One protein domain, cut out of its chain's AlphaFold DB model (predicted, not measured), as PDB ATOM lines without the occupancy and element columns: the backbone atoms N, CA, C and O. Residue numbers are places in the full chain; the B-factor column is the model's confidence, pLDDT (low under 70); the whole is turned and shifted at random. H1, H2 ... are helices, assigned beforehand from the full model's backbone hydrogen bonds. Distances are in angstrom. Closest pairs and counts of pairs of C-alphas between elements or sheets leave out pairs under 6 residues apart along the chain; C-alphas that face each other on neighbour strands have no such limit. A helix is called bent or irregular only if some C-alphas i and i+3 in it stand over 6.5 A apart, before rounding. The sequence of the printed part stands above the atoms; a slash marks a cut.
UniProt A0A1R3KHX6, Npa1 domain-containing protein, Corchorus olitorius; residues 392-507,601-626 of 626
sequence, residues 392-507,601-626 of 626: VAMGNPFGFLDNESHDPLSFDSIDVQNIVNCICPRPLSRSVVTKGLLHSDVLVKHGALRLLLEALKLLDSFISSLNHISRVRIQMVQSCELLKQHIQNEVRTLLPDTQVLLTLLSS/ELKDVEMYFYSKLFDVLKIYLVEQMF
ATOM      1  N   VAL A 392      43.185  35.079  48.715       91.88
ATOM      2  CA  VAL A 392      41.808  35.550  48.975       91.88
ATOM      3  C   VAL A 392      41.058  34.524  49.832       91.88
ATOM      4  O   VAL A 392      40.430  34.898  50.822       91.88
ATOM      5  N   ALA A 393      41.186  33.231  49.511       86.25
ATOM      6  CA  ALA A 393      40.543  32.142  50.254       86.25
ATOM      7  C   ALA A 393      41.060  31.988  51.702       86.25
ATOM      8  O   ALA A 393      40.330  31.509  52.564       86.25
ATOM      9  N   MET A 394      42.297  32.417  51.989       86.75
ATOM     10  CA  MET A 394      42.902  32.376  53.334       86.75
ATOM     11  C   MET A 394      42.448  33.507  54.277       86.75
ATOM     12  O   MET A 394      42.834  33.507  55.446       86.75
ATOM     13  N   GLY A 395      41.718  34.510  53.778       84.50
ATOM     14  CA  GLY A 395      41.205  35.622  54.585       84.50
ATOM     15  C   GLY A 395      39.845  35.316  55.224       84.50
ATOM     16  O   GLY A 395      39.489  34.165  55.458       84.50
ATOM     17  N   ASN A 396      39.037  36.360  55.429       84.69
ATOM     18  CA  ASN A 396      37.580  36.213  55.511       84.69
ATOM     19  C   ASN A 396      36.938  36.842  54.258       84.69
ATOM     20  O   ASN A 396      36.480  37.986  54.319       84.69
ATOM     21  N   PRO A 397      36.941  36.149  53.103       83.12
ATOM     22  CA  PRO A 397      36.411  36.706  51.863       83.12
ATOM     23  C   PRO A 397      34.882  36.831  51.853       83.12
ATOM     24  O   PRO A 397      34.352  37.641  51.099       83.12
ATOM     25  N   PHE A 398      34.173  36.057  52.681       88.50
ATOM     26  CA  PHE A 398      32.715  35.894  52.598       88.50
ATOM     27  C   PHE A 398      31.935  36.505  53.769       88.50
ATOM     28  O   PHE A 398      30.712  36.431  53.771       88.50
ATOM     29  N   GLY A 399      32.600  37.155  54.733       83.31
ATOM     30  CA  GLY A 399      31.954  37.726  55.926       83.31
ATOM     31  C   GLY A 399      30.872  38.784  55.654       83.31
ATOM     32  O   GLY A 399      30.056  39.063  56.525       83.31
ATOM     33  N   PHE A 400      30.799  39.332  54.435       84.38
ATOM     34  CA  PHE A 400      29.677  40.176  54.003       84.38
ATOM     35  C   PHE A 400      28.333  39.424  53.988       84.38
ATOM     36  O   PHE A 400      27.280  40.047  54.102       84.38
ATOM     37  N   LEU A 401      28.357  38.091  53.875       83.31
ATOM     38  CA  LEU A 401      27.172  37.238  53.897       83.31
ATOM     39  C   LEU A 401      26.604  37.017  55.314       83.31
ATOM     40  O   LEU A 401      25.426  36.681  55.450       83.31
ATOM     41  N   ASP A 402      27.421  37.196  56.358       76.62
ATOM     42  CA  ASP A 402      26.996  37.029  57.754       76.62
ATOM     43  C   ASP A 402      26.093  38.185  58.216       76.62
ATOM     44  O   ASP A 402      25.250  38.004  59.097       76.62
ATOM     45  N   ASN A 403      26.210  39.363  57.591       71.31
ATOM     46  CA  ASN A 403      25.415  40.548  57.916       71.31
ATOM     47  C   ASN A 403      23.899  40.264  57.853       71.31
ATOM     48  O   ASN A 403      23.397  39.600  56.945       71.31
ATOM     49  N   GLU A 404      23.146  40.785  58.828       60.34
ATOM     50  CA  GLU A 404      21.681  40.626  58.932       60.34
ATOM     51  C   GLU A 404      20.894  41.675  58.122       60.34
ATOM     52  O   GLU A 404      19.718  41.930  58.382       60.34
ATOM     53  N   SER A 405      21.526  42.304  57.128       59.53
ATOM     54  CA  SER A 405      20.863  43.238  56.214       59.53
ATOM     55  C   SER A 405      19.715  42.548  55.473       59.53
ATOM     56  O   SER A 405      19.913  41.510  54.844       59.53
ATOM     57  N   HIS A 406      18.521  43.148  55.507       50.81
ATOM     58  CA  HIS A 406      17.327  42.618  54.838       50.81
ATOM     59  C   HIS A 406      17.366  42.703  53.299       50.81
ATOM     60  O   HIS A 406      16.457  42.188  52.647       50.81
ATOM     61  N   ASP A 407      18.389  43.335  52.717       59.12
ATOM     62  CA  ASP A 407      18.568  43.390  51.269       59.12
ATOM     63  C   ASP A 407      18.891  41.992  50.698       59.12
ATOM     64  O   ASP A 407      19.705  41.255  51.265       59.12
ATOM     65  N   PRO A 408      18.268  41.587  49.576       63.28
ATOM     66  CA  PRO A 408      18.497  40.274  48.990       63.28
ATOM     67  C   PRO A 408      19.896  40.173  48.370       63.28
ATOM     68  O   PRO A 408      20.322  41.049  47.616       63.28
ATOM     69  N   LEU A 409      20.580  39.052  48.622       75.50
ATOM     70  CA  LEU A 409      21.839  38.711  47.958       75.50
ATOM     71  C   LEU A 409      21.639  38.684  46.433       75.50
ATOM     72  O   LEU A 409      20.939  37.815  45.911       75.50
ATOM     73  N   SER A 410      22.257  39.638  45.732       83.44
ATOM     74  CA  SER A 410      22.200  39.779  44.273       83.44
ATOM     75  C   SER A 410      23.569  39.550  43.638       83.44
ATOM     76  O   SER A 410      24.601  39.901  44.217       83.44
ATOM     77  N   PHE A 411      23.572  39.023  42.413       83.31
ATOM     78  CA  PHE A 411      24.778  38.865  41.601       83.31
ATOM     79  C   PHE A 411      25.460  40.212  41.314       83.31
ATOM     80  O   PHE A 411      26.684  40.293  41.337       83.31
ATOM     81  N   ASP A 412      24.678  41.281  41.143       84.81
ATOM     82  CA  ASP A 412      25.170  42.638  40.866       84.81
ATOM     83  C   ASP A 412      25.718  43.361  42.115       84.81
ATOM     84  O   ASP A 412      26.143  44.515  42.038       84.81
ATOM     85  N   SER A 413      25.685  42.719  43.290       88.50
ATOM     86  CA  SER A 413      26.243  43.306  44.511       88.50
ATOM     87  C   SER A 413      27.769  43.389  44.431       88.50
ATOM     88  O   SER A 413      28.444  42.480  43.941       88.50
ATOM     89  N   ILE A 414      28.326  44.499  44.924       88.31
ATOM     90  CA  ILE A 414      29.752  44.815  44.767       88.31
ATOM     91  C   ILE A 414      30.661  43.726  45.352       88.31
ATOM     92  O   ILE A 414      31.690  43.412  44.760       88.31
ATOM     93  N   ASP A 415      30.275  43.104  46.464       88.12
ATOM     94  CA  ASP A 415      31.078  42.071  47.118       88.12
ATOM     95  C   ASP A 415      31.029  40.725  46.384       88.12
ATOM     96  O   ASP A 415      32.078  40.106  46.209       88.12
ATOM     97  N   VAL A 416      29.877  40.324  45.828       90.56
ATOM     98  CA  VAL A 416      29.808  39.166  44.914       90.56
ATOM     99  C   VAL A 416      30.673  39.414  43.679       90.56
ATOM    100  O   VAL A 416      31.490  38.562  43.332       90.56
ATOM    101  N   GLN A 417      30.559  40.588  43.051       91.38
ATOM    102  CA  GLN A 417      31.375  40.952  41.888       91.38
ATOM    103  C   GLN A 417      32.876  40.952  42.214       91.38
ATOM    104  O   GLN A 417      33.678  40.459  41.424       91.38
ATOM    105  N   ASN A 418      33.281  41.426  43.398       92.06
ATOM    106  CA  ASN A 418      34.671  41.333  43.854       92.06
ATOM    107  C   ASN A 418      35.146  39.873  43.965       92.06
ATOM    108  O   ASN A 418      36.268  39.580  43.556       92.06
ATOM    109  N   ILE A 419      34.320  38.953  44.477       93.12
ATOM    110  CA  ILE A 419      34.668  37.525  44.550       93.12
ATOM    111  C   ILE A 419      34.740  36.885  43.158       93.12
ATOM    112  O   ILE A 419      35.725  36.209  42.862       93.12
ATOM    113  N   VAL A 420      33.768  37.131  42.275       91.81
ATOM    114  CA  VAL A 420      33.773  36.598  40.897       91.81
ATOM    115  C   VAL A 420      35.012  37.076  40.129       91.81
ATOM    116  O   VAL A 420      35.713  36.257  39.536       91.81
ATOM    117  N   ASN A 421      35.377  38.356  40.254       91.75
ATOM    118  CA  ASN A 421      36.603  38.918  39.674       91.75
ATOM    119  C   ASN A 421      37.905  38.404  40.331       91.75
ATOM    120  O   ASN A 421      38.981  38.596  39.770       91.75
ATOM    121  N   CYS A 422      37.841  37.742  41.494       92.50
ATOM    122  CA  CYS A 422      38.972  37.001  42.072       92.50
ATOM    123  C   CYS A 422      39.033  35.540  41.597       92.50
ATOM    124  O   CYS A 422      40.125  34.984  41.524       92.50
ATOM    125  N   ILE A 423      37.891  34.918  41.279       91.19
ATOM    126  CA  ILE A 423      37.814  33.552  40.730       91.19
ATOM    127  C   ILE A 423      38.266  33.552  39.263       91.19
ATOM    128  O   ILE A 423      39.141  32.775  38.886       91.19
ATOM    129  N   CYS A 424      37.717  34.453  38.444       86.06
ATOM    130  CA  CYS A 424      38.042  34.584  37.021       86.06
ATOM    131  C   CYS A 424      38.513  36.009  36.668       86.06
ATOM    132  O   CYS A 424      37.816  36.737  35.960       86.06
ATOM    133  N   PRO A 425      39.695  36.436  37.149       84.06
ATOM    134  CA  PRO A 425      40.245  37.751  36.833       84.06
ATOM    135  C   PRO A 425      40.580  37.887  35.341       84.06
ATOM    136  O   PRO A 425      41.044  36.935  34.717       84.06
ATOM    137  N   ARG A 426      40.440  39.099  34.783       81.06
ATOM    138  CA  ARG A 426      40.577  39.383  33.334       81.06
ATOM    139  C   ARG A 426      41.803  38.786  32.619       81.06
ATOM    140  O   ARG A 426      41.629  38.375  31.471       81.06
ATOM    141  N   PRO A 427      43.016  38.711  33.210       80.00
ATOM    142  CA  PRO A 427      44.159  38.074  32.550       80.00
ATOM    143  C   PRO A 427      43.970  36.564  32.312       80.00
ATOM    144  O   PRO A 427      44.557  36.004  31.390       80.00
ATOM    145  N   LEU A 428      43.150  35.890  33.122       80.69
ATOM    146  CA  LEU A 428      42.951  34.438  33.108       80.69
ATOM    147  C   LEU A 428      41.745  34.038  32.249       80.69
ATOM    148  O   LEU A 428      40.772  33.465  32.732       80.69
ATOM    149  N   SER A 429      41.808  34.334  30.950       86.06
ATOM    150  CA  SER A 429      40.759  33.912  30.014       86.06
ATOM    151  C   SER A 429      40.809  32.407  29.706       86.06
ATOM    152  O   SER A 429      41.878  31.785  29.721       86.06
ATOM    153  N   ARG A 430      39.666  31.836  29.290       88.56
ATOM    154  CA  ARG A 430      39.549  30.452  28.779       88.56
ATOM    155  C   ARG A 430      40.622  30.105  27.744       88.56
ATOM    156  O   ARG A 430      41.135  28.988  27.745       88.56
ATOM    157  N   SER A 431      40.968  31.062  26.879       88.25
ATOM    158  CA  SER A 431      42.025  30.944  25.864       88.25
ATOM    159  C   SER A 431      43.397  30.700  26.499       88.25
ATOM    160  O   SER A 431      44.073  29.748  26.115       88.25
ATOM    161  N   VAL A 432      43.786  31.505  27.494       88.00
ATOM    162  CA  VAL A 432      45.083  31.392  28.187       88.00
ATOM    163  C   VAL A 432      45.202  30.050  28.890       88.00
ATOM    164  O   VAL A 432      46.137  29.296  28.624       88.00
ATOM    165  N   VAL A 433      44.221  29.709  29.729       88.56
ATOM    166  CA  VAL A 433      44.262  28.470  30.517       88.56
ATOM    167  C   VAL A 433      44.248  27.242  29.598       88.56
ATOM    168  O   VAL A 433      45.042  26.327  29.794       88.56
ATOM    169  N   THR A 434      43.432  27.240  28.535       90.75
ATOM    170  CA  THR A 434      43.396  26.132  27.560       90.75
ATOM    171  C   THR A 434      44.717  25.987  26.794       90.75
ATOM    172  O   THR A 434      45.211  24.870  26.648       90.75
ATOM    173  N   LYS A 435      45.322  27.091  26.329       90.62
ATOM    174  CA  LYS A 435      46.618  27.067  25.625       90.62
ATOM    175  C   LYS A 435      47.760  26.608  26.530       90.62
ATOM    176  O   LYS A 435      48.590  25.824  26.083       90.62
ATOM    177  N   GLY A 436      47.799  27.070  27.780       90.38
ATOM    178  CA  GLY A 436      48.821  26.674  28.751       90.38
ATOM    179  C   GLY A 436      48.711  25.199  29.149       90.38
ATOM    180  O   GLY A 436      49.707  24.482  29.163       90.38
ATOM    181  N   LEU A 437      47.489  24.705  29.374       91.31
ATOM    182  CA  LEU A 437      47.222  23.289  29.653       91.31
ATOM    183  C   LEU A 437      47.587  22.357  28.482       91.31
ATOM    184  O   LEU A 437      48.038  21.236  28.712       91.31
ATOM    185  N   LEU A 438      47.414  22.812  27.237       91.19
ATOM    186  CA  LEU A 438      47.756  22.067  26.016       91.19
ATOM    187  C   LEU A 438      49.163  22.376  25.470       91.19
ATOM    188  O   LEU A 438      49.495  21.949  24.363       91.19
ATOM    189  N   HIS A 439      49.990  23.112  26.215       91.06
ATOM    190  CA  HIS A 439      51.324  23.513  25.771       91.06
ATOM    191  C   HIS A 439      52.276  22.311  25.615       91.06
ATOM    192  O   HIS A 439      52.023  21.225  26.135       91.06
ATOM    193  N   SER A 440      53.395  22.481  24.906       88.31
ATOM    194  CA  SER A 440      54.433  21.441  24.813       88.31
ATOM    195  C   SER A 440      55.219  21.314  26.122       88.31
ATOM    196  O   SER A 440      55.351  20.211  26.653       88.31
ATOM    197  N   ASP A 441      55.686  22.445  26.657       88.25
ATOM    198  CA  ASP A 441      56.428  22.535  27.920       88.25
ATOM    199  C   ASP A 441      55.567  22.126  29.132       88.25
ATOM    200  O   ASP A 441      54.466  22.640  29.343       88.25
ATOM    201  N   VAL A 442      56.105  21.212  29.941       88.12
ATOM    202  CA  VAL A 442      55.521  20.696  31.186       88.12
ATOM    203  C   VAL A 442      55.384  21.792  32.248       88.12
ATOM    204  O   VAL A 442      54.352  21.846  32.919       88.12
ATOM    205  N   LEU A 443      56.356  22.701  32.373       88.94
ATOM    206  CA  LEU A 443      56.319  23.796  33.348       88.94
ATOM    207  C   LEU A 443      55.118  24.720  33.090       88.94
ATOM    208  O   LEU A 443      54.383  25.081  34.014       88.94
ATOM    209  N   VAL A 444      54.853  25.019  31.815       91.00
ATOM    210  CA  VAL A 444      53.696  25.818  31.390       91.00
ATOM    211  C   VAL A 444      52.372  25.122  31.730       91.00
ATOM    212  O   VAL A 444      51.456  25.773  32.244       91.00
ATOM    213  N   LYS A 445      52.282  23.794  31.556       92.12
ATOM    214  CA  LYS A 445      51.101  23.019  31.980       92.12
ATOM    215  C   LYS A 445      50.868  23.108  33.485       92.12
ATOM    216  O   LYS A 445      49.733  23.335  33.898       92.12
ATOM    217  N   HIS A 446      51.908  22.938  34.307       92.19
ATOM    218  CA  HIS A 446      51.784  23.051  35.766       92.19
ATOM    219  C   HIS A 446      51.320  24.448  36.192       92.19
ATOM    220  O   HIS A 446      50.433  24.554  37.040       92.19
ATOM    221  N   GLY A 447      51.861  25.504  35.577       91.44
ATOM    222  CA  GLY A 447      51.434  26.881  35.830       91.44
ATOM    223  C   GLY A 447      49.949  27.103  35.523       91.44
ATOM    224  O   GLY A 447      49.195  27.557  36.386       91.44
ATOM    225  N   ALA A 448      49.504  26.708  34.327       92.50
ATOM    226  CA  ALA A 448      48.100  26.810  33.923       92.50
ATOM    227  C   ALA A 448      47.163  25.954  34.800       92.50
ATOM    228  O   ALA A 448      46.075  26.403  35.164       92.50
ATOM    229  N   LEU A 449      47.599  24.751  35.193       93.69
ATOM    230  CA  LEU A 449      46.839  23.864  36.075       93.69
ATOM    231  C   LEU A 449      46.698  24.433  37.493       93.69
ATOM    232  O   LEU A 449      45.617  24.327  38.073       93.69
ATOM    233  N   ARG A 450      47.741  25.061  38.055       93.25
ATOM    234  CA  ARG A 450      47.644  25.704  39.375       93.25
ATOM    235  C   ARG A 450      46.671  26.878  39.358       93.25
ATOM    236  O   ARG A 450      45.856  26.981  40.268       93.25
ATOM    237  N   LEU A 451      46.725  27.733  38.334       91.62
ATOM    238  CA  LEU A 451      45.791  28.858  38.189       91.62
ATOM    239  C   LEU A 451      44.336  28.373  38.174       91.62
ATOM    240  O   LEU A 451      43.512  28.884  38.929       91.62
ATOM    241  N   LEU A 452      44.052  27.339  37.375       92.44
ATOM    242  CA  LEU A 452      42.741  26.695  37.320       92.44
ATOM    243  C   LEU A 452      42.327  26.110  38.682       92.44
ATOM    244  O   LEU A 452      41.196  26.313  39.119       92.44
ATOM    245  N   LEU A 453      43.234  25.414  39.374       93.50
ATOM    246  CA  LEU A 453      42.942  24.784  40.663       93.50
ATOM    247  C   LEU A 453      42.650  25.801  41.778       93.50
ATOM    248  O   LEU A 453      41.703  25.601  42.535       93.50
ATOM    249  N   GLU A 454      43.422  26.886  41.900       93.88
ATOM    250  CA  GLU A 454      43.169  27.897  42.940       93.88
ATOM    251  C   GLU A 454      41.885  28.700  42.668       93.88
ATOM    252  O   GLU A 454      41.147  28.990  43.610       93.88
ATOM    253  N   ALA A 455      41.556  28.976  41.399       92.38
ATOM    254  CA  ALA A 455      40.270  29.565  41.014       92.38
ATOM    255  C   ALA A 455      39.085  28.664  41.409       92.38
ATOM    256  O   ALA A 455      38.142  29.114  42.063       92.38
ATOM    257  N   LEU A 456      39.157  27.370  41.079       92.75
ATOM    258  CA  LEU A 456      38.112  26.396  41.399       92.75
ATOM    259  C   LEU A 456      37.945  26.172  42.908       92.75
ATOM    260  O   LEU A 456      36.818  26.034  43.370       92.75
ATOM    261  N   LYS A 457      39.030  26.191  43.692       93.62
ATOM    262  CA  LYS A 457      38.955  26.155  45.165       93.62
ATOM    263  C   LYS A 457      38.216  27.366  45.738       93.62
ATOM    264  O   LYS A 457      37.441  27.214  46.679       93.62
ATOM    265  N   LEU A 458      38.454  28.563  45.193       93.50
ATOM    266  CA  LEU A 458      37.761  29.777  45.636       93.50
ATOM    267  C   LEU A 458      36.264  29.731  45.270       93.50
ATOM    268  O   LEU A 458      35.440  30.154  46.081       93.50
ATOM    269  N   LEU A 459      35.907  29.154  44.114       93.38
ATOM    270  CA  LEU A 459      34.517  28.875  43.733       93.38
ATOM    271  C   LEU A 459      33.842  27.865  44.680       93.38
ATOM    272  O   LEU A 459      32.825  28.198  45.277       93.38
ATOM    273  N   ASP A 460      34.417  26.670  44.848       93.38
ATOM    274  CA  ASP A 460      33.917  25.589  45.722       93.38
ATOM    275  C   ASP A 460      33.691  26.088  47.163       93.38
ATOM    276  O   ASP A 460      32.645  25.844  47.772       93.38
ATOM    277  N   SER A 461      34.621  26.901  47.673       93.31
ATOM    278  CA  SER A 461      34.505  27.543  48.983       93.31
ATOM    279  C   SER A 461      33.364  28.573  49.039       93.31
ATOM    280  O   SER A 461      32.578  28.562  49.987       93.31
ATOM    281  N   PHE A 462      33.206  29.416  48.011       92.94
ATOM    282  CA  PHE A 462      32.140  30.423  47.950       92.94
ATOM    283  C   PHE A 462      30.745  29.790  47.838       92.94
ATOM    284  O   PHE A 462      29.823  30.161  48.573       92.94
ATOM    285  N   ILE A 463      30.591  28.783  46.973       91.81
ATOM    286  CA  ILE A 463      29.343  28.028  46.817       91.81
ATOM    287  C   ILE A 463      29.036  27.237  48.100       91.81
ATOM    288  O   ILE A 463      27.882  27.197  48.537       91.81
ATOM    289  N   SER A 464      30.051  26.693  48.780       91.44
ATOM    290  CA  SER A 464      29.910  26.069  50.105       91.44
ATOM    291  C   SER A 464      29.411  27.044  51.181       91.44
ATOM    292  O   SER A 464      28.514  26.686  51.949       91.44
ATOM    293  N   SER A 465      29.900  28.290  51.212       90.06
ATOM    294  CA  SER A 465      29.358  29.340  52.088       90.06
ATOM    295  C   SER A 465      27.896  29.656  51.758       90.06
ATOM    296  O   SER A 465      27.048  29.600  52.651       90.06
ATOM    297  N   LEU A 466      27.548  29.882  50.485       88.81
ATOM    298  CA  LEU A 466      26.154  30.105  50.065       88.81
ATOM    299  C   LEU A 466      25.237  28.915  50.418       88.81
ATOM    300  O   LEU A 466      24.090  29.107  50.826       88.81
ATOM    301  N   ASN A 467      25.741  27.680  50.328       88.44
ATOM    302  CA  ASN A 467      25.048  26.470  50.780       88.44
ATOM    303  C   ASN A 467      24.838  26.433  52.303       88.44
ATOM    304  O   ASN A 467      23.793  25.963  52.756       88.44
ATOM    305  N   HIS A 468      25.790  26.923  53.103       87.25
ATOM    306  CA  HIS A 468      25.638  27.031  54.556       87.25
ATOM    307  C   HIS A 468      24.557  28.056  54.929       87.25
ATOM    308  O   HIS A 468      23.610  27.727  55.644       87.25
ATOM    309  N   ILE A 469      24.636  29.268  54.377       84.06
ATOM    310  CA  ILE A 469      23.690  30.357  54.662       84.06
ATOM    311  C   ILE A 469      22.274  30.013  54.197       84.06
ATOM    312  O   ILE A 469      21.327  30.250  54.939       84.06
ATOM    313  N   SER A 470      22.124  29.365  53.039       83.62
ATOM    314  CA  SER A 470      20.838  28.843  52.552       83.62
ATOM    315  C   SER A 470      20.168  27.877  53.552       83.62
ATOM    316  O   SER A 470      18.953  27.916  53.737       83.62
ATOM    317  N   ARG A 471      20.950  27.062  54.279       82.62
ATOM    318  CA  ARG A 471      20.431  26.160  55.330       82.62
ATOM    319  C   ARG A 471      20.068  26.890  56.625       82.62
ATOM    320  O   ARG A 471      19.097  26.508  57.270       82.62
ATOM    321  N   VAL A 472      20.836  27.910  57.014       81.62
ATOM    322  CA  VAL A 472      20.605  28.693  58.246       81.62
ATOM    323  C   VAL A 472      19.444  29.682  58.070       81.62
ATOM    324  O   VAL A 472      18.578  29.796  58.935       81.62
ATOM    325  N   ARG A 473      19.391  30.377  56.930       78.88
ATOM    326  CA  ARG A 473      18.381  31.380  56.571       78.88
ATOM    327  C   ARG A 473      17.455  30.814  55.490       78.88
ATOM    328  O   ARG A 473      17.555  31.183  54.325       78.88
ATOM    329  N   ILE A 474      16.504  29.961  55.890       72.19
ATOM    330  CA  ILE A 474      15.544  29.275  54.990       72.19
ATOM    331  C   ILE A 474      14.831  30.246  54.018       72.19
ATOM    332  O   ILE A 474      14.546  29.901  52.874       72.19
ATOM    333  N   GLN A 475      14.586  31.489  54.442       73.56
ATOM    334  CA  GLN A 475      13.971  32.538  53.616       73.56
ATOM    335  C   GLN A 475      14.828  32.957  52.402       73.56
ATOM    336  O   GLN A 475      14.285  33.434  51.412       73.56
ATOM    337  N   MET A 476      16.150  32.758  52.450       71.06
ATOM    338  CA  MET A 476      17.094  33.106  51.381       71.06
ATOM    339  C   MET A 476      17.407  31.943  50.425       71.06
ATOM    340  O   MET A 476      18.185  32.141  49.493       71.06
ATOM    341  N   VAL A 477      16.816  30.752  50.605       77.94
ATOM    342  CA  VAL A 477      17.129  29.545  49.804       77.94
ATOM    343  C   VAL A 477      17.030  29.804  48.298       77.94
ATOM    344  O   VAL A 477      17.966  29.489  47.568       77.94
ATOM    345  N   GLN A 478      15.933  30.414  47.840       78.19
ATOM    346  CA  GLN A 478      15.695  30.677  46.414       78.19
ATOM    347  C   GLN A 478      16.687  31.700  45.843       78.19
ATOM    348  O   GLN A 478      17.258  31.470  44.779       78.19
ATOM    349  N   SER A 479      16.954  32.791  46.570       80.62
ATOM    350  CA  SER A 479      17.930  33.812  46.166       80.62
ATOM    351  C   SER A 479      19.348  33.245  46.101       80.62
ATOM    352  O   SER A 479      20.068  33.507  45.144       80.62
ATOM    353  N   CYS A 480      19.734  32.414  47.076       83.44
ATOM    354  CA  CYS A 480      21.029  31.732  47.072       83.44
ATOM    355  C   CYS A 480      21.160  30.768  45.886       83.44
ATOM    356  O   CYS A 480      22.243  30.658  45.323       83.44
ATOM    357  N   GLU A 481      20.092  30.067  45.499       85.69
ATOM    358  CA  GLU A 481      20.132  29.117  44.382       85.69
ATOM    359  C   GLU A 481      20.250  29.819  43.022       85.69
ATOM    360  O   GLU A 481      21.094  29.446  42.210       85.69
ATOM    361  N   LEU A 482      19.483  30.894  42.802       87.19
ATOM    362  CA  LEU A 482      19.620  31.744  41.613       87.19
ATOM    363  C   LEU A 482      21.014  32.388  41.538       87.19
ATOM    364  O   LEU A 482      21.638  32.404  40.479       87.19
ATOM    365  N   LEU A 483      21.538  32.857  42.675       88.25
ATOM    366  CA  LEU A 483      22.877  33.435  42.771       88.25
ATOM    367  C   LEU A 483      23.973  32.420  42.409       88.25
ATOM    368  O   LEU A 483      24.847  32.750  41.608       88.25
ATOM    369  N   LYS A 484      23.905  31.182  42.927       90.38
ATOM    370  CA  LYS A 484      24.811  30.092  42.515       90.38
ATOM    371  C   LYS A 484      24.751  29.879  41.008       90.38
ATOM    372  O   LYS A 484      25.796  29.887  40.373       90.38
ATOM    373  N   GLN A 485      23.553  29.746  40.432       88.50
ATOM    374  CA  GLN A 485      23.387  29.518  38.994       88.50
ATOM    375  C   GLN A 485      23.989  30.656  38.155       88.50
ATOM    376  O   GLN A 485      24.632  30.385  37.144       88.50
ATOM    377  N   HIS A 486      23.855  31.915  38.582       89.75
ATOM    378  CA  HIS A 486      24.490  33.051  37.904       89.75
ATOM    379  C   HIS A 486      26.027  32.985  37.988       89.75
ATOM    380  O   HIS A 486      26.689  33.076  36.957       89.75
ATOM    381  N   ILE A 487      26.596  32.744  39.178       90.25
ATOM    382  CA  ILE A 487      28.052  32.591  39.379       90.25
ATOM    383  C   ILE A 487      28.601  31.423  38.547       90.25
ATOM    384  O   ILE A 487      29.582  31.577  37.823       90.25
ATOM    385  N   GLN A 488      27.950  30.263  38.623       89.75
ATOM    386  CA  GLN A 488      28.316  29.048  37.898       89.75
ATOM    387  C   GLN A 488      28.251  29.249  36.377       89.75
ATOM    388  O   GLN A 488      29.123  28.766  35.657       89.75
ATOM    389  N   ASN A 489      27.257  29.986  35.872       88.31
ATOM    390  CA  ASN A 489      27.146  30.293  34.448       88.31
ATOM    391  C   ASN A 489      28.238  31.256  33.971       88.31
ATOM    392  O   ASN A 489      28.865  30.965  32.954       88.31
ATOM    393  N   GLU A 490      28.506  32.338  34.710       87.44
ATOM    394  CA  GLU A 490      29.568  33.297  34.379       87.44
ATOM    395  C   GLU A 490      30.937  32.601  34.335       87.44
ATOM    396  O   GLU A 490      31.633  32.636  33.316       87.44
ATOM    397  N   VAL A 491      31.280  31.861  35.397       86.69
ATOM    398  CA  VAL A 491      32.555  31.138  35.510       86.69
ATOM    399  C   VAL A 491      32.703  30.071  34.415       86.69
ATOM    400  O   VAL A 491      33.773  29.971  33.812       86.69
ATOM    401  N   ARG A 492      31.638  29.335  34.050       86.06
ATOM    402  CA  ARG A 492      31.679  28.346  32.949       86.06
ATOM    403  C   ARG A 492      32.051  28.969  31.591       86.06
ATOM    404  O   ARG A 492      32.607  28.270  30.742       86.06
ATOM    405  N   THR A 493      31.819  30.268  31.361       83.88
ATOM    406  CA  THR A 493      32.289  30.925  30.121       83.88
ATOM    407  C   THR A 493      33.816  31.076  30.069       83.88
ATOM    408  O   THR A 493      34.405  31.030  28.984       83.88
ATOM    409  N   LEU A 494      34.465  31.193  31.234       80.56
ATOM    410  CA  LEU A 494      35.896  31.475  31.397       80.56
ATOM    411  C   LEU A 494      36.731  30.219  31.716       80.56
ATOM    412  O   LEU A 494      37.946  30.225  31.512       80.56
ATOM    413  N   LEU A 495      36.097  29.119  32.133       84.81
ATOM    414  CA  LEU A 495      36.745  27.821  32.354       84.81
ATOM    415  C   LEU A 495      37.116  27.082  31.045       84.81
ATOM    416  O   LEU A 495      36.385  27.171  30.054       84.81
ATOM    417  N   PRO A 496      38.215  26.296  31.023       85.75
ATOM    418  CA  PRO A 496      38.511  25.344  29.951       85.75
ATOM    419  C   PRO A 496      37.401  24.316  29.728       85.75
ATOM    420  O   PRO A 496      36.646  23.973  30.639       85.75
ATOM    421  N   ASP A 497      37.361  23.767  28.515       83.69
ATOM    422  CA  ASP A 497      36.430  22.695  28.171       83.69
ATOM    423  C   ASP A 497      36.753  21.400  28.932       83.69
ATOM    424  O   ASP A 497      37.916  20.991  29.000       83.69
ATOM    425  N   THR A 498      35.732  20.699  29.426       81.81
ATOM    426  CA  THR A 498      35.894  19.381  30.061       81.81
ATOM    427  C   THR A 498      36.650  18.400  29.156       81.81
ATOM    428  O   THR A 498      37.476  17.624  29.641       81.81
ATOM    429  N   GLN A 499      36.458  18.463  27.831       83.00
ATOM    430  CA  GLN A 499      37.172  17.597  26.885       83.00
ATOM    431  C   GLN A 499      38.688  17.851  26.855       83.00
ATOM    432  O   GLN A 499      39.453  16.920  26.605       83.00
ATOM    433  N   VAL A 500      39.155  19.065  27.171       86.25
ATOM    434  CA  VAL A 500      40.593  19.371  27.300       86.25
ATOM    435  C   VAL A 500      41.181  18.626  28.498       86.25
ATOM    436  O   VAL A 500      42.213  17.965  28.374       86.25
ATOM    437  N   LEU A 501      40.490  18.656  29.640       86.00
ATOM    438  CA  LEU A 501      40.918  17.977  30.868       86.00
ATOM    439  C   LEU A 501      40.899  16.445  30.715       86.00
ATOM    440  O   LEU A 501      41.834  15.764  31.140       86.00
ATOM    441  N   LEU A 502      39.879  15.900  30.043       84.50
ATOM    442  CA  LEU A 502      39.798  14.470  29.715       84.50
ATOM    443  C   LEU A 502      40.873  14.037  28.705       84.50
ATOM    444  O   LEU A 502      41.441  12.950  28.837       84.50
ATOM    445  N   THR A 503      41.211  14.892  27.734       86.44
ATOM    446  CA  THR A 503      42.304  14.631  26.781       86.44
ATOM    447  C   THR A 503      43.649  14.551  27.504       86.44
ATOM    448  O   THR A 503      44.422  13.624  27.249       86.44
ATOM    449  N   LEU A 504      43.902  15.438  28.473       86.06
ATOM    450  CA  LEU A 504      45.104  15.383  29.310       86.06
ATOM    451  C   LEU A 504      45.168  14.090  30.133       86.06
ATOM    452  O   LEU A 504      46.193  13.407  30.085       86.06
ATOM    453  N   LEU A 505      44.074  13.681  30.788       82.50
ATOM    454  CA  LEU A 505      44.019  12.381  31.475       82.50
ATOM    455  C   LEU A 505      44.294  11.195  30.538       82.50
ATOM    456  O   LEU A 505      44.964  10.246  30.939       82.50
ATOM    457  N   SER A 506      43.809  11.224  29.293       78.19
ATOM    458  CA  SER A 506      44.011  10.110  28.355       78.19
ATOM    459  C   SER A 506      45.485   9.905  27.968       78.19
ATOM    460  O   SER A 506      45.901   8.768  27.733       78.19
ATOM    461  N   SER A 507      46.301  10.969  28.002       70.62
ATOM    462  CA  SER A 507      47.732  10.912  27.659       70.62
ATOM    463  C   SER A 507      48.586  10.107  28.660       70.62
ATOM    464  O   SER A 507      49.557   9.447  28.267       70.62
ATOM    465  N   GLU A 601      61.551  13.458  42.952       62.28
ATOM    466  CA  GLU A 601      62.191  12.988  41.720       62.28
ATOM    467  C   GLU A 601      61.447  13.553  40.496       62.28
ATOM    468  O   GLU A 601      60.251  13.849  40.560       62.28
ATOM    469  N   LEU A 602      62.089  13.585  39.321       59.16
ATOM    470  CA  LEU A 602      61.420  13.905  38.046       59.16
ATOM    471  C   LEU A 602      60.122  13.103  37.790       59.16
ATOM    472  O   LEU A 602      59.208  13.599  37.131       59.16
ATOM    473  N   LYS A 603      60.007  11.879  38.329       62.72
ATOM    474  CA  LYS A 603      58.790  11.047  38.225       62.72
ATOM    475  C   LYS A 603      57.641  11.561  39.094       62.72
ATOM    476  O   LYS A 603      56.477  11.433  38.710       62.72
ATOM    477  N   ASP A 604      57.958  12.149  40.245       74.19
ATOM    478  CA  ASP A 604      56.961  12.711  41.151       74.19
ATOM    479  C   ASP A 604      56.315  13.954  40.538       74.19
ATOM    480  O   ASP A 604      55.135  14.188  40.767       74.19
ATOM    481  N   VAL A 605      57.029  14.697  39.683       81.19
ATOM    482  CA  VAL A 605      56.491  15.870  38.973       81.19
ATOM    483  C   VAL A 605      55.320  15.492  38.053       81.19
ATOM    484  O   VAL A 605      54.245  16.087  38.161       81.19
ATOM    485  N   GLU A 606      55.467  14.463  37.205       82.69
ATOM    486  CA  GLU A 606      54.366  13.983  36.345       82.69
ATOM    487  C   GLU A 606      53.209  13.414  37.194       82.69
ATOM    488  O   GLU A 606      52.041  13.732  36.957       82.69
ATOM    489  N   MET A 607      53.510  12.644  38.245       84.62
ATOM    490  CA  MET A 607      52.491  12.124  39.169       84.62
ATOM    491  C   MET A 607      51.740  13.238  39.920       84.62
ATOM    492  O   MET A 607      50.522  13.154  40.102       84.62
ATOM    493  N   TYR A 608      52.435  14.304  40.314       87.38
ATOM    494  CA  TYR A 608      51.872  15.477  40.977       87.38
ATOM    495  C   TYR A 608      50.984  16.279  40.018       87.38
ATOM    496  O   TYR A 608      49.892  16.691  40.413       87.38
ATOM    497  N   PHE A 609      51.376  16.427  38.742       90.50
ATOM    498  CA  PHE A 609      50.511  17.005  37.704       90.50
ATOM    499  C   PHE A 609      49.168  16.271  37.635       90.50
ATOM    500  O   PHE A 609      48.113  16.891  37.772       90.50
ATOM    501  N   TYR A 610      49.192  14.943  37.488       89.88
ATOM    502  CA  TYR A 610      47.959  14.161  37.397       89.88
ATOM    503  C   TYR A 610      47.156  14.174  38.703       89.88
ATOM    504  O   TYR A 610      45.934  14.286  38.645       89.88
ATOM    505  N   SER A 611      47.804  14.165  39.875       91.06
ATOM    506  CA  SER A 611      47.114  14.371  41.158       91.06
ATOM    507  C   SER A 611      46.354  15.702  41.192       91.06
ATOM    508  O   SER A 611      45.205  15.729  41.633       91.06
ATOM    509  N   LYS A 612      46.940  16.793  40.679       92.75
ATOM    510  CA  LYS A 612      46.278  18.108  40.636       92.75
ATOM    511  C   LYS A 612      45.237  18.233  39.526       92.75
ATOM    512  O   LYS A 612      44.254  18.947  39.705       92.75
ATOM    513  N   LEU A 613      45.364  17.465  38.445       92.00
ATOM    514  CA  LEU A 613      44.313  17.325  37.436       92.00
ATOM    515  C   LEU A 613      43.095  16.554  37.981       92.00
ATOM    516  O   LEU A 613      41.960  16.922  37.677       92.00
ATOM    517  N   PHE A 614      43.300  15.547  38.837       90.62
ATOM    518  CA  PHE A 614      42.208  14.888  39.563       90.62
ATOM    519  C   PHE A 614      41.547  15.811  40.601       90.62
ATOM    520  O   PHE A 614      40.319  15.810  40.683       90.62
ATOM    521  N   ASP A 615      42.313  16.631  41.334       91.31
ATOM    522  CA  ASP A 615      41.751  17.657  42.233       91.31
ATOM    523  C   ASP A 615      40.835  18.634  41.457       91.31
ATOM    524  O   ASP A 615      39.708  18.886  41.879       91.31
ATOM    525  N   VAL A 616      41.273  19.120  40.285       91.94
ATOM    526  CA  VAL A 616      40.471  19.973  39.382       91.94
ATOM    527  C   VAL A 616      39.190  19.271  38.917       91.94
ATOM    528  O   VAL A 616      38.096  19.819  39.058       91.94
ATOM    529  N   LEU A 617      39.299  18.051  38.384       89.31
ATOM    530  CA  LEU A 617      38.153  17.309  37.844       89.31
ATOM    531  C   LEU A 617      37.123  16.939  38.918       89.31
ATOM    532  O   LEU A 617      35.926  16.898  38.633       89.31
ATOM    533  N   LYS A 618      37.563  16.726  40.162       89.50
ATOM    534  CA  LYS A 618      36.672  16.543  41.311       89.50
ATOM    535  C   LYS A 618      35.811  17.785  41.564       89.50
ATOM    536  O   LYS A 618      34.622  17.627  41.825       89.50
ATOM    537  N   ILE A 619      36.369  18.995  41.460       87.69
ATOM    538  CA  ILE A 619      35.589  20.231  41.643       87.69
ATOM    539  C   ILE A 619      34.616  20.427  40.472       87.69
ATOM    540  O   ILE A 619      33.446  20.706  40.711       87.69
ATOM    541  N   TYR A 620      35.035  20.166  39.223       86.44
ATOM    542  CA  TYR A 620      34.122  20.173  38.064       86.44
ATOM    543  C   TYR A 620      32.905  19.244  38.262       86.44
ATOM    544  O   TYR A 620      31.783  19.619  37.922       86.44
ATOM    545  N   LEU A 621      33.124  18.052  38.837       82.75
ATOM    546  CA  LEU A 621      32.072  17.083  39.174       82.75
ATOM    547  C   LEU A 621      31.123  17.578  40.277       82.75
ATOM    548  O   LEU A 621      29.916  17.373  40.164       82.75
ATOM    549  N   VAL A 622      31.654  18.195  41.338       82.88
ATOM    550  CA  VAL A 622      30.866  18.687  42.485       82.88
ATOM    551  C   VAL A 622      30.036  19.916  42.105       82.88
ATOM    552  O   VAL A 622      28.835  19.945  42.364       82.88
ATOM    553  N   GLU A 623      30.655  20.889  41.436       81.12
ATOM    554  CA  GLU A 623      30.046  22.174  41.062       81.12
ATOM    555  C   GLU A 623      29.295  22.145  39.718       81.12
ATOM    556  O   GLU A 623      28.808  23.171  39.252       81.12
ATOM    557  N   GLN A 624      29.168  20.972  39.086       74.81
ATOM    558  CA  GLN A 624      28.425  20.778  37.831       74.81
ATOM    559  C   GLN A 624      28.912  21.705  36.693       74.81
ATOM    560  O   GLN A 624      28.127  22.218  35.890       74.81
ATOM    561  N   MET A 625      30.232  21.897  36.595       70.81
ATOM    562  CA  MET A 625      30.915  22.755  35.604       70.81
ATOM    563  C   MET A 625      31.027  22.122  34.200       70.81
ATOM    564  O   MET A 625      31.936  22.451  33.437       70.81
ATOM    565  N   PHE A 626      30.122  21.199  33.873       60.44
ATOM    566  CA  PHE A 626      30.006  20.567  32.556       60.44
ATOM    567  C   PHE A 626      29.264  21.454  31.549       60.44
ATOM    568  O   PHE A 626      28.511  22.352  31.999       60.44
TER     569      PHE A 626
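This is residues 392 to 507 and 601 to 626 of the 626 residues of the protein "Npa1 domain-containing protein" of Corchorus olitorius (UniProt A0A1R3KHX6). One long helix, H3, runs through the middle of an elongated body, with the other helices gathered round it. H4 folds back beside its later part as a hairpin, H6 packs on its earlier part, H1 packs on it near mid-length and H2 near its start, while H5 packs on H6. The printed part has 142 residues, with six named helices in the order H1 to H6 and no named strand, and its class is all helix. It is compact, with a radius of gyration of the C-alphas of 16.7 A, and its spans of 54 by 27 by 25 A only just make a rod.

Go past residues 392 to 413, which hold no named element, to H1, residues 414 to 423. It touches the hub, H3, residues 442 to 472, where the C-alphas of Ile 423 and Ala 455 are closest at 4.7 A; the tilt is shallow at 33 degrees, only just short of steep, opposite ways. Between them in the chain, H2, residues 430 to 437, touches H3 at a steep tilt of 53 degrees, closest at the C-alphas of Leu 437 and Lys 445, 4.5 A apart. H4, residues 474 to 494, forms a helical hairpin with H3: residues 463 to 471 of H3 touch it at a shallow tilt of 15 degrees, and the C-alphas of Ser 470 and Val 477 are closest at 4.7 A. H1 and H4 only just touch, with 3 pairs of C-alphas within 8 A, the closest being Val 420 and Ile 487 at 7.1 A. H1, H3 and H4 are an up-and-down bundle, each running against the one before. Next, H5, residues 498 to 507, is apart from H3 but touches H6, residues 602 to 622, closest at the C-alphas of Leu 505 and Tyr 610, 7.3 A apart. H6 touches residues 446 to 460 of H3, the same way at a shallow tilt of 31 degrees, with the C-alphas of Leu 453 and Val 616 closest at 5.6 A. Every O i to N i+4 pair is within hydrogen-bond range in H1, H2, H3 and H5, against 14 of 17 in H4 and 16 of 17 in H6.

Find C-alpha 414 at (29.752, 44.815, 44.767), where H1 begins. H3 runs 44.9 A from C-alpha 442 at (55.521, 20.696, 31.186). H4 and H6 each run 31.2 A, and H6 ends at C-alpha 622 at (30.866, 18.687, 42.485). H4 is irregular, with C-alphas 475 and 478 7.6 A apart, and has a kink of 25 degrees near residue 481.

The C-alphas farthest apart are those of His 406 and Glu 601, 55.3 A. Residues 508 to 600 are not printed, and C-alphas 507 and 601 stand 20.3 A apart across this cut. Of the links printed whole, none is long. Confidence is under 70 at residues 404 to 408, 601 to 603 and 626.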